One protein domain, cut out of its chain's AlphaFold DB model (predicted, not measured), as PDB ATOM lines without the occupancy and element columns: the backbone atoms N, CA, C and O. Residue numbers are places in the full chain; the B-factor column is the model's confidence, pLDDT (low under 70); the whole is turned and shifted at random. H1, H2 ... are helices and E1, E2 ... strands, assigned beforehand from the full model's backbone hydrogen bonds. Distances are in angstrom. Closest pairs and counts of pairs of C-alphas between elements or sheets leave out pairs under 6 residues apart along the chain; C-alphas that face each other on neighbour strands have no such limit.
ATOM      1  N   GLU A 463     170.292 200.394 289.324       52.44
ATOM      2  CA  GLU A 463     171.458 199.566 288.991       52.44
ATOM      3  C   GLU A 463     171.288 198.646 287.773       52.44
ATOM      4  O   GLU A 463     170.229 198.075 287.504       52.44
ATOM      5  N   LEU A 464     172.420 198.468 287.093       55.06
ATOM      6  CA  LEU A 464     172.761 197.372 286.189       55.06
ATOM      7  C   LEU A 464     172.781 196.022 286.941       55.06
ATOM      8  O   LEU A 464     173.292 195.948 288.057       55.06
ATOM      9  N   LEU A 465     172.282 194.940 286.328       57.09
ATOM     10  CA  LEU A 465     172.262 193.599 286.934       57.09
ATOM     11  C   LEU A 465     173.090 192.618 286.090       57.09
ATOM     12  O   LEU A 465     172.662 192.173 285.029       57.09
ATOM     13  N   LEU A 466     174.288 192.294 286.576       61.94
ATOM     14  CA  LEU A 466     175.274 191.454 285.890       61.94
ATOM     15  C   LEU A 466     175.044 189.958 286.154       61.94
ATOM     16  O   LEU A 466     174.582 189.573 287.227       61.94
ATOM     17  N   SER A 467     175.408 189.087 285.209       61.88
ATOM     18  CA  SER A 467     175.460 187.645 285.492       61.88
ATOM     19  C   SER A 467     176.639 187.319 286.426       61.88
ATOM     20  O   SER A 467     177.661 188.007 286.388       61.88
ATOM     21  N   LYS A 468     176.537 186.254 287.244       64.94
ATOM     22  CA  LYS A 468     177.638 185.845 288.146       64.94
ATOM     23  C   LYS A 468     178.940 185.620 287.365       64.94
ATOM     24  O   LYS A 468     179.972 186.165 287.749       64.94
ATOM     25  N   LYS A 469     178.849 184.922 286.226       69.31
ATOM     26  CA  LYS A 469     179.945 184.720 285.268       69.31
ATOM     27  C   LYS A 469     180.555 186.059 284.827       69.31
ATOM     28  O   LYS A 469     181.745 186.277 285.017       69.31
ATOM     29  N   PHE A 470     179.727 186.999 284.364       73.88
ATOM     30  CA  PHE A 470     180.194 188.316 283.922       73.88
ATOM     31  C   PHE A 470     180.919 189.081 285.042       73.88
ATOM     32  O   PHE A 470     181.966 189.666 284.791       73.88
ATOM     33  N   SER A 471     180.420 189.036 286.285       70.75
ATOM     34  CA  SER A 471     181.084 189.652 287.451       70.75
ATOM     35  C   SER A 471     182.354 188.930 287.931       70.75
ATOM     36  O   SER A 471     183.131 189.499 288.694       70.75
ATOM     37  N   GLN A 472     182.584 187.686 287.503       78.31
ATOM     38  CA  GLN A 472     183.849 186.984 287.732       78.31
ATOM     39  C   GLN A 472     184.883 187.403 286.676       78.31
ATOM     40  O   GLN A 472     186.006 187.750 287.042       78.31
ATOM     41  N   GLU A 473     184.475 187.466 285.405       81.81
ATOM     42  CA  GLU A 473     185.304 187.810 284.235       81.81
ATOM     43  C   GLU A 473     185.644 189.311 284.118       81.81
ATOM     44  O   GLU A 473     186.637 189.675 283.486       81.81
ATOM     45  N   HIS A 474     184.849 190.195 284.729       83.25
ATOM     46  CA  HIS A 474     184.987 191.650 284.597       83.25
ATOM     47  C   HIS A 474     185.095 192.362 285.948       83.25
ATOM     48  O   HIS A 474     184.454 191.977 286.926       83.25
ATOM     49  N   ILE A 475     185.857 193.456 285.984       84.12
ATOM     50  CA  ILE A 475     185.776 194.468 287.047       84.12
ATOM     51  C   ILE A 475     184.788 195.535 286.570       84.12
ATOM     52  O   ILE A 475     184.908 196.017 285.440       84.12
ATOM     53  N   VAL A 476     183.812 195.909 287.406       82.00
ATOM     54  CA  VAL A 476     182.811 196.930 287.055       82.00
ATOM     55  C   VAL A 476     182.661 197.974 288.153       82.00
ATOM     56  O   VAL A 476     182.143 197.688 289.232       82.00
ATOM     57  N   LEU A 477     183.047 199.209 287.837       82.44
ATOM     58  CA  LEU A 477     182.905 200.370 288.711       82.44
ATOM     59  C   LEU A 477     181.730 201.246 288.258       82.44
ATOM     60  O   LEU A 477     181.532 201.476 287.063       82.44
ATOM     61  N   ARG A 478     180.953 201.743 289.226       81.81
ATOM     62  CA  ARG A 478     179.758 202.576 289.023       81.81
ATOM     63  C   ARG A 478     179.981 203.952 289.642       81.81
ATOM     64  O   ARG A 478     180.161 204.064 290.845       81.81
ATOM     65  N   THR A 479     179.916 205.014 288.848       77.94
ATOM     66  CA  THR A 479     179.801 206.388 289.360       77.94
ATOM     67  C   THR A 479     178.326 206.710 289.577       77.94
ATOM     68  O   THR A 479     177.532 206.680 288.631       77.94
ATOM     69  N   GLY A 480     177.957 206.998 290.827       68.62
ATOM     70  CA  GLY A 480     176.592 207.348 291.222       68.62
ATOM     71  C   GLY A 480     176.161 208.758 290.793       68.62
ATOM     72  O   GLY A 480     176.907 209.507 290.164       68.62
ATOM     73  N   GLY A 481     174.931 209.136 291.157       69.75
ATOM     74  CA  GLY A 481     174.354 210.458 290.878       69.75
ATOM     75  C   GLY A 481     173.181 210.435 289.882       69.75
ATOM     76  O   GLY A 481     172.640 209.366 289.595       69.75
ATOM     77  N   PRO A 482     172.751 211.604 289.365       68.69
ATOM     78  CA  PRO A 482     171.574 211.726 288.495       68.69
ATOM     79  C   PRO A 482     171.809 211.263 287.047       68.69
ATOM     80  O   PRO A 482     170.846 211.038 286.320       68.69
ATOM     81  N   LYS A 483     173.070 211.119 286.618       77.19
ATOM     82  CA  LYS A 483     173.465 210.522 285.331       77.19
ATOM     83  C   LYS A 483     174.551 209.464 285.566       77.19
ATOM     84  O   LYS A 483     175.733 209.766 285.380       77.19
ATOM     85  N   PRO A 484     174.180 208.258 286.042       78.31
ATOM     86  CA  PRO A 484     175.144 207.232 286.421       78.31
ATOM     87  C   PRO A 484     176.002 206.783 285.235       78.31
ATOM     88  O   PRO A 484     175.563 206.789 284.080       78.31
ATOM     89  N   SER A 485     177.238 206.385 285.529       82.69
ATOM     90  CA  SER A 485     178.178 205.822 284.551       82.69
ATOM     91  C   SER A 485     178.770 204.510 285.049       82.69
ATOM     92  O   SER A 485     178.934 204.314 286.250       82.69
ATOM     93  N   TYR A 486     179.075 203.621 284.110       85.25
ATOM     94  CA  TYR A 486     179.595 202.282 284.342       85.25
ATOM     95  C   TYR A 486     180.878 202.108 283.528       85.25
ATOM     96  O   TYR A 486     180.840 202.183 282.297       85.25
ATOM     97  N   PHE A 487     181.998 201.885 284.213       86.12
ATOM     98  CA  PHE A 487     183.260 201.466 283.608       86.12
ATOM     99  C   PHE A 487     183.422 199.963 283.822       86.12
ATOM    100  O   PHE A 487     183.393 199.490 284.956       86.12
ATOM    101  N   ILE A 488     183.576 199.229 282.725       87.69
ATOM    102  CA  ILE A 488     183.758 197.779 282.688       87.69
ATOM    103  C   ILE A 488     185.127 197.511 282.069       87.69
ATOM    104  O   ILE A 488     185.444 198.078 281.021       87.69
ATOM    105  N   ILE A 489     185.907 196.614 282.664       87.19
ATOM    106  CA  ILE A 489     187.102 196.041 282.040       87.19
ATOM    107  C   ILE A 489     187.088 194.520 282.197       87.19
ATOM    108  O   ILE A 489     186.752 194.002 283.262       87.19
ATOM    109  N   ASN A 490     187.412 193.800 281.124       88.31
ATOM    110  CA  ASN A 490     187.586 192.349 281.163       88.31
ATOM    111  C   ASN A 490     188.968 192.010 281.745       88.31
ATOM    112  O   ASN A 490     189.965 192.589 281.318       88.31
ATOM    113  N   LYS A 491     189.037 191.089 282.712       87.62
ATOM    114  CA  LYS A 491     190.286 190.757 283.419       87.62
ATOM    115  C   LYS A 491     191.298 190.040 282.524       87.62
ATOM    116  O   LYS A 491     192.491 190.310 282.611       87.62
ATOM    117  N   ASP A 492     190.827 189.185 281.620       86.06
ATOM    118  CA  ASP A 492     191.695 188.390 280.752       86.06
ATOM    119  C   ASP A 492     192.233 189.209 279.574       86.06
ATOM    120  O   ASP A 492     193.403 189.090 279.208       86.06
ATOM    121  N   THR A 493     191.405 190.060 278.962       85.81
ATOM    122  CA  THR A 493     191.764 190.804 277.741       85.81
ATOM    123  C   THR A 493     192.174 192.252 277.984       85.81
ATOM    124  O   THR A 493     192.774 192.850 277.094       85.81
ATOM    125  N   ALA A 494     191.877 192.813 279.163       84.62
ATOM    126  CA  ALA A 494     191.974 194.239 279.496       84.62
ATOM    127  C   ALA A 494     191.152 195.177 278.583       84.62
ATOM    128  O   ALA A 494     191.295 196.399 278.658       84.62
ATOM    129  N   ASN A 495     190.265 194.640 277.736       87.75
ATOM    130  CA  ASN A 495     189.371 195.446 276.907       87.75
ATOM    131  C   ASN A 495     188.360 196.195 277.781       87.75
ATOM    132  O   ASN A 495     187.817 195.629 278.733       87.75
ATOM    133  N   THR A 496     188.087 197.458 277.445       87.44
ATOM    134  CA  THR A 496     187.201 198.330 278.234       87.44
ATOM    135  C   THR A 496     185.857 198.580 277.552       87.44
ATOM    136  O   THR A 496     185.737 198.547 276.324       87.44
ATOM    137  N   MET A 623     185.759 196.869 273.787       85.12
ATOM    138  CA  MET A 623     185.231 195.532 274.100       85.12
ATOM    139  C   MET A 623     184.276 194.970 273.029       85.12
ATOM    140  O   MET A 623     183.406 195.669 272.501       85.12
ATOM    141  N   LYS A 624     184.442 193.679 272.718       82.00
ATOM    142  CA  LYS A 624     183.714 192.928 271.687       82.00
ATOM    143  C   LYS A 624     182.355 192.448 272.194       82.00
ATOM    144  O   LYS A 624     182.167 192.162 273.372       82.00
ATOM    145  N   SER A 625     181.418 192.217 271.273       72.38
ATOM    146  CA  SER A 625     180.072 191.709 271.595       72.38
ATOM    147  C   SER A 625     180.038 190.342 272.295       72.38
ATOM    148  O   SER A 625     179.025 190.023 272.906       72.38
ATOM    149  N   SER A 626     181.108 189.545 272.208       77.38
ATOM    150  CA  SER A 626     181.263 188.271 272.927       77.38
ATOM    151  C   SER A 626     181.720 188.447 274.377       77.38
ATOM    152  O   SER A 626     181.348 187.659 275.234       77.38
ATOM    153  N   GLU A 627     182.515 189.480 274.663       79.94
ATOM    154  CA  GLU A 627     182.938 189.828 276.030       79.94
ATOM    155  C   GLU A 627     181.764 190.466 276.797       79.94
ATOM    156  O   GLU A 627     181.606 190.263 277.993       79.94
ATOM    157  N   LEU A 628     180.857 191.140 276.077       72.31
ATOM    158  CA  LEU A 628     179.589 191.670 276.591       72.31
ATOM    159  C   LEU A 628     178.488 190.603 276.801       72.31
ATOM    160  O   LEU A 628     177.337 190.955 277.070       72.31
ATOM    161  N   GLU A 629     178.781 189.303 276.687       69.69
ATOM    162  CA  GLU A 629     177.770 188.264 276.901       69.69
ATOM    163  C   GLU A 629     177.370 188.167 278.387       69.69
ATOM    164  O   GLU A 629     178.161 187.833 279.264       69.69
ATOM    165  N   GLY A 630     176.104 188.478 278.684       62.91
ATOM    166  CA  GLY A 630     175.598 188.596 280.056       62.91
ATOM    167  C   GLY A 630     175.584 190.024 280.614       62.91
ATOM    168  O   GLY A 630     175.016 190.235 281.688       62.91
ATOM    169  N   PHE A 631     176.103 191.016 279.879       68.50
ATOM    170  CA  PHE A 631     175.838 192.432 280.149       68.50
ATOM    171  C   PHE A 631     174.398 192.774 279.733       68.50
ATOM    172  O   PHE A 631     174.088 192.928 278.551       68.50
ATOM    173  N   THR A 632     173.487 192.864 280.706       60.34
ATOM    174  CA  THR A 632     172.083 193.232 280.464       60.34
ATOM    175  C   THR A 632     171.528 194.098 281.592       60.34
ATOM    176  O   THR A 632     171.977 194.031 282.733       60.34
ATOM    177  N   PHE A 633     170.503 194.893 281.288       61.59
ATOM    178  CA  PHE A 633     169.673 195.529 282.307       61.59
ATOM    179  C   PHE A 633     168.455 194.623 282.556       61.59
ATOM    180  O   PHE A 633     167.769 194.243 281.606       61.59
ATOM    181  N   LEU A 634     168.179 194.231 283.804       49.72
ATOM    182  CA  LEU A 634     167.081 193.310 284.139       49.72
ATOM    183  C   LEU A 634     166.042 193.960 285.056       49.72
ATOM    184  O   LEU A 634     166.336 194.831 285.867       49.72
ATOM    185  N   ALA A 635     164.791 193.516 284.923       42.06
ATOM    186  CA  ALA A 635     163.649 194.112 285.618       42.06
ATOM    187  C   ALA A 635     163.284 193.457 286.958       42.06
ATOM    188  O   ALA A 635     162.434 193.980 287.677       42.06
ATOM    189  N   ARG A 636     163.889 192.307 287.277       40.78
ATOM    190  CA  ARG A 636     163.724 191.583 288.542       40.78
ATOM    191  C   ARG A 636     165.045 190.895 288.910       40.78
ATOM    192  O   ARG A 636     165.466 190.017 288.157       40.78
ATOM    193  N   PRO A 637     165.668 191.204 290.056       36.12
ATOM    194  CA  PRO A 637     166.642 190.304 290.652       36.12
ATOM    195  C   PRO A 637     165.897 189.116 291.290       36.12
ATOM    196  O   PRO A 637     165.363 189.241 292.387       36.12
ATOM    197  N   LYS A 638     165.854 187.952 290.613       34.62
ATOM    198  CA  LYS A 638     165.544 186.657 291.275       34.62
ATOM    199  C   LYS A 638     166.739 186.175 292.128       34.62
ATOM    200  O   LYS A 638     166.589 185.284 292.947       34.62
ATOM    201  N   VAL A 639     167.919 186.778 291.933       34.66
ATOM    202  CA  VAL A 639     169.181 186.486 292.630       34.66
ATOM    203  C   VAL A 639     169.665 187.750 293.346       34.66
ATOM    204  O   VAL A 639     169.688 188.826 292.749       34.66
ATOM    205  N   LYS A 640     170.087 187.614 294.608       35.16
ATOM    206  CA  LYS A 640     170.786 188.656 295.374       35.16
ATOM    207  C   LYS A 640     172.158 188.905 294.732       35.16
ATOM    208  O   LYS A 640     173.064 188.096 294.901       35.16
ATOM    209  N   ILE A 641     172.308 189.995 293.980       37.97
ATOM    210  CA  ILE A 641     173.604 190.369 293.392       37.97
ATOM    211  C   ILE A 641     174.437 191.086 294.451       37.97
ATOM    212  O   ILE A 641     174.045 192.139 294.955       37.97
ATOM    213  N   GLU A 642     175.595 190.523 294.781       36.50
ATOM    214  CA  GLU A 642     176.515 191.083 295.774       36.50
ATOM    215  C   GLU A 642     177.398 192.163 295.148       36.50
ATOM    216  O   GLU A 642     178.604 192.017 294.969       36.50
ATOM    217  N   TYR A 643     176.760 193.283 294.803       48.97
ATOM    218  CA  TYR A 643     177.464 194.476 294.362       48.97
ATOM    219  C   TYR A 643     178.188 195.111 295.557       48.97
ATOM    220  O   TYR A 643     177.596 195.815 296.381       48.97
ATOM    221  N   ILE A 644     179.501 194.895 295.655       51.66
ATOM    222  CA  ILE A 644     180.360 195.790 296.429       51.66
ATOM    223  C   ILE A 644     180.520 197.059 295.591       51.66
ATOM    224  O   ILE A 644     181.488 197.206 294.854       51.66
ATOM    225  N   ASP A 645     179.548 197.970 295.691       68.25
ATOM    226  CA  ASP A 645     179.688 199.313 295.130       68.25
ATOM    227  C   ASP A 645     180.705 200.095 295.971       68.25
ATOM    228  O   ASP A 645     180.371 200.802 296.922       68.25
ATOM    229  N   SER A 646     181.982 199.860 295.675       76.75
ATOM    230  CA  SER A 646     183.138 200.451 296.342       76.75
ATOM    231  C   SER A 646     183.181 201.968 296.168       76.75
ATOM    232  O   SER A 646     183.644 202.666 297.067       76.75
ATOM    233  N   VAL A 647     182.626 202.491 295.068       79.94
ATOM    234  CA  VAL A 647     182.523 203.925 294.777       79.94
ATOM    235  C   VAL A 647     181.458 204.595 295.646       79.94
ATOM    236  O   VAL A 647     181.767 205.574 296.322       79.94
ATOM    237  N   GLU A 648     180.223 204.083 295.680       79.62
ATOM    238  CA  GLU A 648     179.159 204.654 296.520       79.62
ATOM    239  C   GLU A 648     179.466 204.441 298.016       79.62
ATOM    240  O   GLU A 648     179.241 205.347 298.820       79.62
ATOM    241  N   LYS A 649     180.109 203.324 298.394       81.69
ATOM    242  CA  LYS A 649     180.636 203.110 299.754       81.69
ATOM    243  C   LYS A 649     181.741 204.105 300.126       81.69
ATOM    244  O   LYS A 649     181.667 204.674 301.215       81.69
ATOM    245  N   ALA A 650     182.713 204.364 299.244       83.00
ATOM    246  CA  ALA A 650     183.776 205.350 299.477       83.00
ATOM    247  C   ALA A 650     183.231 206.783 299.533       83.00
ATOM    248  O   ALA A 650     183.639 207.558 300.396       83.00
ATOM    249  N   PHE A 651     182.250 207.111 298.689       82.69
ATOM    250  CA  PHE A 651     181.528 208.384 298.740       82.69
ATOM    251  C   PHE A 651     180.795 208.573 300.078       82.69
ATOM    252  O   PHE A 651     180.807 209.672 300.629       82.69
ATOM    253  N   GLN A 652     180.206 207.507 300.629       84.94
ATOM    254  CA  GLN A 652     179.584 207.491 301.961       84.94
ATOM    255  C   GLN A 652     180.604 207.409 303.121       84.94
ATOM    256  O   GLN A 652     180.221 207.554 304.280       84.94
ATOM    257  N   GLY A 653     181.898 207.222 302.830       82.38
ATOM    258  CA  GLY A 653     182.990 207.261 303.809       82.38
ATOM    259  C   GLY A 653     183.507 205.911 304.312       82.38
ATOM    260  O   GLY A 653     184.159 205.860 305.350       82.38
ATOM    261  N   THR A 654     183.239 204.812 303.606       79.62
ATOM    262  CA  THR A 654     183.673 203.452 303.981       79.62
ATOM    263  C   THR A 654     184.385 202.753 302.820       79.62
ATOM    264  O   THR A 654     184.208 203.127 301.669       79.62
ATOM    265  N   ASN A 655     185.162 201.696 303.075       81.94
ATOM    266  CA  ASN A 655     185.725 200.833 302.017       81.94
ATOM    267  C   ASN A 655     186.662 201.529 300.991       81.94
ATOM    268  O   ASN A 655     186.892 200.983 299.912       81.94
ATOM    269  N   LYS A 656     187.264 202.683 301.338       86.31
ATOM    270  CA  LYS A 656     188.292 203.387 300.535       86.31
ATOM    271  C   LYS A 656     189.383 202.438 300.020       86.31
ATOM    272  O   LYS A 656     189.704 202.467 298.840       86.31
ATOM    273  N   SER A 657     189.900 201.563 300.883       84.12
ATOM    274  CA  SER A 657     190.922 200.563 300.543       84.12
ATOM    275  C   SER A 657     190.491 199.600 299.431       84.12
ATOM    276  O   SER A 657     191.294 199.300 298.553       84.12
ATOM    277  N   ILE A 658     189.228 199.160 299.421       85.19
ATOM    278  CA  ILE A 658     188.692 198.266 298.383       85.19
ATOM    279  C   ILE A 658     188.615 199.000 297.039       85.19
ATOM    280  O   ILE A 658     189.018 198.447 296.019       85.19
ATOM    281  N   LEU A 659     188.153 200.257 297.034       86.00
ATOM    282  CA  LEU A 659     188.125 201.075 295.817       86.00
ATOM    283  C   LEU A 659     189.535 201.308 295.255       86.00
ATOM    284  O   LEU A 659     189.746 201.156 294.055       86.00
ATOM    285  N   MET A 660     190.497 201.657 296.113       88.06
ATOM    286  CA  MET A 660     191.879 201.897 295.689       88.06
ATOM    287  C   MET A 660     192.533 200.623 295.138       88.06
ATOM    288  O   MET A 660     193.088 200.665 294.046       88.06
ATOM    289  N   SER A 661     192.362 199.479 295.810       87.50
ATOM    290  CA  SER A 661     192.853 198.179 295.332       87.50
ATOM    291  C   SER A 661     192.268 197.796 293.964       87.50
ATOM    292  O   SER A 661     193.012 197.372 293.083       87.50
ATOM    293  N   GLN A 662     190.969 198.022 293.736       86.69
ATOM    294  CA  GLN A 662     190.345 197.798 292.424       86.69
ATOM    295  C   GLN A 662     190.886 198.747 291.345       86.69
ATOM    296  O   GLN A 662     191.064 198.343 290.199       86.69
ATOM    297  N   LEU A 663     191.167 200.010 291.675       87.88
ATOM    298  CA  LEU A 663     191.745 200.962 290.720       87.88
ATOM    299  C   LEU A 663     193.218 200.658 290.408       87.88
ATOM    300  O   LEU A 663     193.653 200.893 289.282       87.88
ATOM    301  N   GLU A 664     193.963 200.093 291.356       87.12
ATOM    302  CA  GLU A 664     195.317 199.578 291.140       87.12
ATOM    303  C   GLU A 664     195.312 198.318 290.258       87.12
ATOM    304  O   GLU A 664     196.090 198.262 289.305       87.12
ATOM    305  N   GLU A 665     194.395 197.369 290.486       87.50
ATOM    306  CA  GLU A 665     194.167 196.196 289.618       87.50
ATOM    307  C   GLU A 665     193.868 196.637 288.171       87.50
ATOM    308  O   GLU A 665     194.529 196.197 287.228       87.50
ATOM    309  N   ILE A 666     192.942 197.589 287.982       86.75
ATOM    310  CA  ILE A 666     192.620 198.143 286.657       86.75
ATOM    311  C   ILE A 666     193.842 198.834 286.029       86.75
ATOM    312  O   ILE A 666     194.107 198.644 284.843       86.75
ATOM    313  N   ASN A 667     194.614 199.611 286.796       85.12
ATOM    314  CA  ASN A 667     195.803 200.301 286.288       85.12
ATOM    315  C   ASN A 667     196.917 199.322 285.852       85.12
ATOM    316  O   ASN A 667     197.626 199.574 284.876       85.12
ATOM    317  N   GLN A 668     197.051 198.177 286.531       85.75
ATOM    318  CA  GLN A 668     197.947 197.092 286.119       85.75
ATOM    319  C   GLN A 668     197.449 196.411 284.835       85.75
ATOM    320  O   GLN A 668     198.216 196.274 283.882       85.75
ATOM    321  N   LEU A 669     196.160 196.063 284.750       85.44
ATOM    322  CA  LEU A 669     195.567 195.465 283.544       85.44
ATOM    323  C   LEU A 669     195.712 196.374 282.312       85.44
ATOM    324  O   LEU A 669     196.089 195.908 281.236       85.44
ATOM    325  N   VAL A 670     195.458 197.676 282.476       82.56
ATOM    326  CA  VAL A 670     195.579 198.677 281.406       82.56
ATOM    327  C   VAL A 670     197.035 198.892 280.984       82.56
ATOM    328  O   VAL A 670     197.277 199.063 279.793       82.56
ATOM    329  N   SER A 671     198.009 198.855 281.902       80.94
ATOM    330  CA  SER A 671     199.427 199.044 281.547       80.94
ATOM    331  C   SER A 671     200.056 197.816 280.875       80.94
ATOM    332  O   SER A 671     200.864 197.972 279.962       80.94
ATOM    333  N   LEU A 672     199.639 196.600 281.246       78.38
ATOM    334  CA  LEU A 672     200.124 195.348 280.646       78.38
ATOM    335  C   LEU A 672     199.650 195.120 279.200       78.38
ATOM    336  O   LEU A 672     200.258 194.330 278.476       78.38
ATOM    337  N   LYS A 673     198.547 195.756 278.786       73.06
ATOM    338  CA  LYS A 673     197.897 195.559 277.474       73.06
ATOM    339  C   LYS A 673     197.451 196.888 276.846       73.06
ATOM    340  O   LYS A 673     196.393 196.964 276.218       73.06
ATOM    341  N   ASP A 674     198.244 197.942 277.046       67.44
ATOM    342  CA  ASP A 674     197.918 199.297 276.593       67.44
ATOM    343  C   ASP A 674     197.763 199.363 275.063       67.44
ATOM    344  O   ASP A 674     198.650 198.984 274.298       67.44
ATOM    345  N   ASN A 675     196.611 199.863 274.621       69.31
ATOM    346  CA  ASN A 675     196.263 200.100 273.220       69.31
ATOM    347  C   ASN A 675     195.918 201.578 272.953       69.31
ATOM    348  O   ASN A 675     195.306 201.899 271.934       69.31
ATOM    349  N   GLY A 676     196.242 202.475 273.890       75.19
ATOM    350  CA  GLY A 676     195.886 203.893 273.870       75.19
ATOM    351  C   GLY A 676     194.416 204.165 274.211       75.19
ATOM    352  O   GLY A 676     194.133 205.006 275.063       75.19
ATOM    353  N   GLU A 677     193.468 203.446 273.601       78.31
ATOM    354  CA  GLU A 677     192.027 203.657 273.807       78.31
ATOM    355  C   GLU A 677     191.576 203.283 275.230       78.31
ATOM    356  O   GLU A 677     190.841 204.042 275.870       78.31
ATOM    357  N   ASN A 678     192.053 202.153 275.761       78.62
ATOM    358  CA  ASN A 678     191.768 201.702 277.125       78.62
ATOM    359  C   ASN A 678     192.348 202.676 278.159       78.62
ATOM    360  O   ASN A 678     191.649 203.073 279.090       78.62
ATOM    361  N   ARG A 679     193.591 203.136 277.958       81.19
ATOM    362  CA  ARG A 679     194.255 204.124 278.821       81.19
ATOM    363  C   ARG A 679     193.567 205.484 278.777       81.19
ATOM    364  O   ARG A 679     193.284 206.048 279.832       81.19
ATOM    365  N   ALA A 680     193.207 205.985 277.596       82.81
ATOM    366  CA  ALA A 680     192.433 207.219 277.458       82.81
ATOM    367  C   ALA A 680     191.055 207.109 278.138       82.81
ATOM    368  O   ALA A 680     190.635 208.030 278.843       82.81
ATOM    369  N   SER A 681     190.377 205.966 277.989       82.00
ATOM    370  CA  SER A 681     189.079 205.691 278.621       82.00
ATOM    371  C   SER A 681     189.184 205.613 280.149       82.00
ATOM    372  O   SER A 681     188.372 206.224 280.845       82.00
ATOM    373  N   PHE A 682     190.209 204.940 280.683       84.31
ATOM    374  CA  PHE A 682     190.457 204.824 282.124       84.31
ATOM    375  C   PHE A 682     190.906 206.146 282.765       84.31
ATOM    376  O   PHE A 682     190.412 206.501 283.835       84.31
ATOM    377  N   VAL A 683     191.765 206.933 282.106       84.50
ATOM    378  CA  VAL A 683     192.159 208.277 282.577       84.50
ATOM    379  C   VAL A 683     190.958 209.229 282.593       84.50
ATOM    380  O   VAL A 683     190.794 209.996 283.541       84.50
ATOM    381  N   LYS A 684     190.084 209.166 281.577       84.06
ATOM    382  CA  LYS A 684     188.832 209.940 281.529       84.06
ATOM    383  C   LYS A 684     187.881 209.530 282.658       84.06
ATOM    384  O   LYS A 684     187.418 210.395 283.396       84.06
ATOM    385  N   PHE A 685     187.648 208.229 282.837       84.50
ATOM    386  CA  PHE A 685     186.819 207.705 283.926       84.50
ATOM    387  C   PHE A 685     187.367 208.073 285.312       84.50
ATOM    388  O   PHE A 685     186.609 208.532 286.158       84.50
ATOM    389  N   SER A 686     188.678 207.951 285.536       86.31
ATOM    390  CA  SER A 686     189.306 208.270 286.828       86.31
ATOM    391  C   SER A 686     189.174 209.752 287.199       86.31
ATOM    392  O   SER A 686     189.007 210.079 288.372       86.31
ATOM    393  N   LYS A 687     189.180 210.657 286.208       86.19
ATOM    394  CA  LYS A 687     188.919 212.093 286.415       86.19
ATOM    395  C   LYS A 687     187.448 212.369 286.754       86.19
ATOM    396  O   LYS A 687     187.192 213.077 287.727       86.19
ATOM    397  N   ASP A 688     186.500 211.767 286.027       84.94
ATOM    398  CA  ASP A 688     185.060 211.824 286.350       84.94
ATOM    399  C   ASP A 688     184.788 211.275 287.773       84.94
ATOM    400  O   ASP A 688     184.053 211.885 288.551       84.94
ATOM    401  N   LEU A 689     185.420 210.154 288.144       86.94
ATOM    402  CA  LEU A 689     185.310 209.503 289.455       86.94
ATOM    403  C   LEU A 689     185.900 210.353 290.591       86.94
ATOM    404  O   LEU A 689     185.269 210.500 291.638       86.94
ATOM    405  N   ALA A 690     187.080 210.948 290.396       87.62
ATOM    406  CA  ALA A 690     187.670 211.843 291.386       87.62
ATOM    407  C   ALA A 690     186.811 213.099 291.605       87.62
ATOM    408  O   ALA A 690     186.582 213.486 292.749       87.62
ATOM    409  N   HIS A 691     186.272 213.699 290.537       87.94
ATOM    410  CA  HIS A 691     185.349 214.833 290.653       87.94
ATOM    411  C   HIS A 691     184.039 214.436 291.360       87.94
ATOM    412  O   HIS A 691     183.494 215.223 292.135       87.94
ATOM    413  N   PHE A 692     183.523 213.224 291.139       86.56
ATOM    414  CA  PHE A 692     182.378 212.710 291.897       86.56
ATOM    415  C   PHE A 692     182.703 212.597 293.397       86.56
ATOM    416  O   PHE A 692     181.956 213.107 294.227       86.56
ATOM    417  N   LEU A 693     183.847 212.004 293.751       87.69
ATOM    418  CA  LEU A 693     184.263 211.801 295.144       87.69
ATOM    419  C   LEU A 693     184.652 213.098 295.879       87.69
ATOM    420  O   LEU A 693     184.450 213.186 297.089       87.69
ATOM    421  N   GLN A 694     185.106 214.141 295.169       88.00
ATOM    422  CA  GLN A 694     185.252 215.500 295.722       88.00
ATOM    423  C   GLN A 694     183.923 216.087 296.221       88.00
ATOM    424  O   GLN A 694     183.929 216.895 297.144       88.00
ATOM    425  N   GLY A 695     182.790 215.661 295.649       85.12
ATOM    426  CA  GLY A 695     181.449 216.039 296.101       85.12
ATOM    427  C   GLY A 695     180.980 215.335 297.380       85.12
ATOM    428  O   GLY A 695     179.853 215.575 297.813       85.12
ATOM    429  N   SER A 696     181.795 214.460 297.982       86.19
ATOM    430  CA  SER A 696     181.479 213.839 299.270       86.19
ATOM    431  C   SER A 696     181.625 214.841 300.420       86.19
ATOM    432  O   SER A 696     182.600 215.590 300.505       86.19
ATOM    433  N   SER A 697     180.682 214.798 301.362       86.56
ATOM    434  CA  SER A 697     180.764 215.499 302.649       86.56
ATOM    435  C   SER A 697     181.721 214.833 303.651       86.56
ATOM    436  O   SER A 697     181.932 215.373 304.734       86.56
ATOM    437  N   ASN A 698     182.298 213.672 303.316       88.44
ATOM    438  CA  ASN A 698     183.188 212.901 304.178       88.44
ATOM    439  C   ASN A 698     184.656 213.027 303.724       88.44
ATOM    440  O   ASN A 698     184.971 212.909 302.536       88.44
ATOM    441  N   THR A 699     185.573 213.208 304.681       87.81
ATOM    442  CA  THR A 699     187.024 213.286 304.442       87.81
ATOM    443  C   THR A 699     187.566 212.067 303.696       87.81
ATOM    444  O   THR A 699     188.390 212.231 302.804       87.81
ATOM    445  N   VAL A 700     187.056 210.865 303.976       86.50
ATOM    446  CA  VAL A 700     187.462 209.604 303.331       86.50
ATOM    447  C   VAL A 700     187.190 209.624 301.819       86.50
ATOM    448  O   VAL A 700     188.027 209.169 301.038       86.50
ATOM    449  N   GLY A 701     186.061 210.200 301.387       84.50
ATOM    450  CA  GLY A 701     185.745 210.379 299.965       84.50
ATOM    451  C   GLY A 701     186.644 211.428 299.305       84.50
ATOM    452  O   GLY A 701     187.193 211.202 298.225       84.50
ATOM    453  N   GLN A 702     186.884 212.545 299.994       87.56
ATOM    454  CA  GLN A 702     187.772 213.613 299.519       87.56
ATOM    455  C   GLN A 702     189.252 213.185 299.460       87.56
ATOM    456  O   GLN A 702     190.002 213.668 298.611       87.56
ATOM    457  N   GLU A 703     189.692 212.276 300.333       88.06
ATOM    458  CA  GLU A 703     191.005 211.628 300.262       88.06
ATOM    459  C   GLU A 703     191.100 210.656 299.091       88.06
ATOM    460  O   GLU A 703     192.054 210.746 298.320       88.06
ATOM    461  N   ALA A 704     190.102 209.780 298.914       87.62
ATOM    462  CA  ALA A 704     190.043 208.878 297.768       87.62
ATOM    463  C   ALA A 704     190.162 209.671 296.456       87.62
ATOM    464  O   ALA A 704     190.987 209.347 295.610       87.62
ATOM    465  N   ALA A 705     189.451 210.795 296.321       87.81
ATOM    466  CA  ALA A 705     189.593 211.672 295.161       87.81
ATOM    467  C   ALA A 705     191.025 212.209 294.948       87.81
ATOM    468  O   ALA A 705     191.492 212.279 293.810       87.81
ATOM    469  N   LYS A 706     191.744 212.579 296.020       87.00
ATOM    470  CA  LYS A 706     193.144 213.047 295.940       87.00
ATOM    471  C   LYS A 706     194.097 211.927 295.515       87.00
ATOM    472  O   LYS A 706     195.039 212.184 294.771       87.00
ATOM    473  N   GLU A 707     193.868 210.700 295.971       87.25
ATOM    474  CA  GLU A 707     194.686 209.530 295.628       87.25
ATOM    475  C   GLU A 707     194.414 209.034 294.199       87.25
ATOM    476  O   GLU A 707     195.353 208.761 293.454       87.25
ATOM    477  N   ILE A 708     193.154 209.044 293.759       86.88
ATOM    478  CA  ILE A 708     192.758 208.726 292.377       86.88
ATOM    479  C   ILE A 708     193.343 209.746 291.391       86.88
ATOM    480  O   ILE A 708     193.826 209.368 290.323       86.88
ATOM    481  N   LEU A 709     193.383 211.034 291.757       81.94
ATOM    482  CA  LEU A 709     194.082 212.040 290.952       81.94
ATOM    483  C   LEU A 709     195.580 211.730 290.839       81.94
ATOM    484  O   LEU A 709     196.087 211.751 289.718       81.94
ATOM    485  N   LYS A 710     196.258 211.356 291.937       78.44
ATOM    486  CA  LYS A 710     197.674 210.938 291.907       78.44
ATOM    487  C   LYS A 710     197.903 209.745 290.972       78.44
ATOM    488  O   LYS A 710     198.779 209.834 290.113       78.44
ATOM    489  N   LEU A 711     197.088 208.687 291.074       70.81
ATOM    490  CA  LEU A 711     197.122 207.545 290.145       70.81
ATOM    491  C   LEU A 711     196.962 208.002 288.686       70.81
ATOM    492  O   LEU A 711     197.737 207.595 287.824       70.81
ATOM    493  N   SER A 712     196.019 208.910 288.409       60.50
ATOM    494  CA  SER A 712     195.790 209.430 287.054       60.50
ATOM    495  C   SER A 712     196.927 210.309 286.507       60.50
ATOM    496  O   SER A 712     197.023 210.479 285.293       60.50
ATOM    497  N   THR A 713     197.778 210.870 287.376       51.78
ATOM    498  CA  THR A 713     198.926 211.716 286.994       51.78
ATOM    499  C   THR A 713     200.257 210.972 286.897       51.78
ATOM    500  O   THR A 713     201.162 211.478 286.249       51.78
ATOM    501  N   LEU A 714     200.385 209.783 287.496       46.59
ATOM    502  CA  LEU A 714     201.623 208.982 287.476       46.59
ATOM    503  C   LEU A 714     201.871 208.241 286.144       46.59
ATOM    504  O   LEU A 714     202.870 207.545 286.011       46.59
ATOM    505  N   ASN A 715     200.974 208.401 285.165       46.00
ATOM    506  CA  ASN A 715     201.030 207.790 283.832       46.00
ATOM    507  C   ASN A 715     201.181 208.838 282.701       46.00
ATOM    508  O   ASN A 715     200.665 208.627 281.597       46.00
ATOM    509  N   ASN A 716     201.873 209.949 282.984       37.09
ATOM    510  CA  ASN A 716     202.290 210.986 282.027       37.09
ATOM    511  C   ASN A 716     203.821 211.057 281.955       37.09
ATOM    512  O   ASN A 716     204.419 211.337 283.016       37.09
TER     513      ASN A 716
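What this domain is: This is residues 463 to 496 and 623 to 716 of the 716 residues of an uncharacterized protein of Bacteriovorax sp. BAL6_X (UniProt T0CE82). Three long helices, H3, H4 and H5, form an up-and-down bundle, and a two-stranded hairpin, E1 and E2, packs on its H3 and H4 side, away from H5. Short H2 sits at one end, packed on H3, H5 and E1, while short H1 lies on the far side of the hairpin from H5, and the long unnamed stretch 623 to 645 begins on that far side and runs past the hairpin to lead into H2. The printed part has 128 residues, with five named helices and two named strands in the order H1 E1 E2 H2 H3 H4 H5; the sheet, order E1 - E2, is antiparallel and the class is mostly helix. It is compact, with a radius of gyration of the C-alphas of 14.5 A, and spans 36 by 34 by 24 A.

How they stand to each other: H1, residues 468 to 473, touches no helix. E1, residues 474 to 479, and E2, residues 485 to 490, form an antiparallel hairpin at 166 degrees; N 477 and O 487 are within hydrogen-bond range at 2.9 A, as are N 489 and O 475 at 3.0 A. The closest C-alphas of E1 and H2, residues 646 to 651, are those of Arg 478 and Val 647, 6.5 A apart. H2 touches H3, residues 656 to 672, with Ala 650 and Lys 656 closest at 5.0 A between C-alphas, at a steep tilt of 52 degrees, opposite ways. The closest C-alphas of E2 and H3 are those of Ile 489 and Ile 666, 7.5 A apart. H3 and H4, residues 677 to 694, touch only at the corner, and only just, with 3 pairs of C-alphas within 8 A; the closest are those of Val 670 and Arg 679, 6.2 A apart. The closest C-alphas of E2 and H4 are those of Phe 487 and Phe 685, 7.2 A apart. H4 and H5, residues 699 to 713, form a helical hairpin at a shallow tilt of 25 degrees, opposite ways, with the C-alphas of Ala 690 and Ala 705 closest at 4.2 A. H5 is apart from E1 and E2. In H1, H2, H3, H4 and H5 every O i to N i+4 pair is within hydrogen-bond range.

Where its parts are: H1 begins at C-alpha 468 (177.638, 185.845, 288.146). E1 is 16.3 A long and E2 16.8 A. H3 is 24.5 A long, H4 25.8 A and H5 21.2 A, ending at C-alpha 713 (198.926, 211.716, 286.994).

The domain as a whole: The C-alphas of Lys 638 and Asn 716 are the two farthest apart, 45.0 A. Residues 497 to 622 are not printed; C-alphas 496 and 623 are 5.4 A apart across this cut. No link that is printed whole is long. The mean pLDDT of the printed part is 75.7, and 34 residues are under 70, among them residues 629 to 645 and 712 to 716.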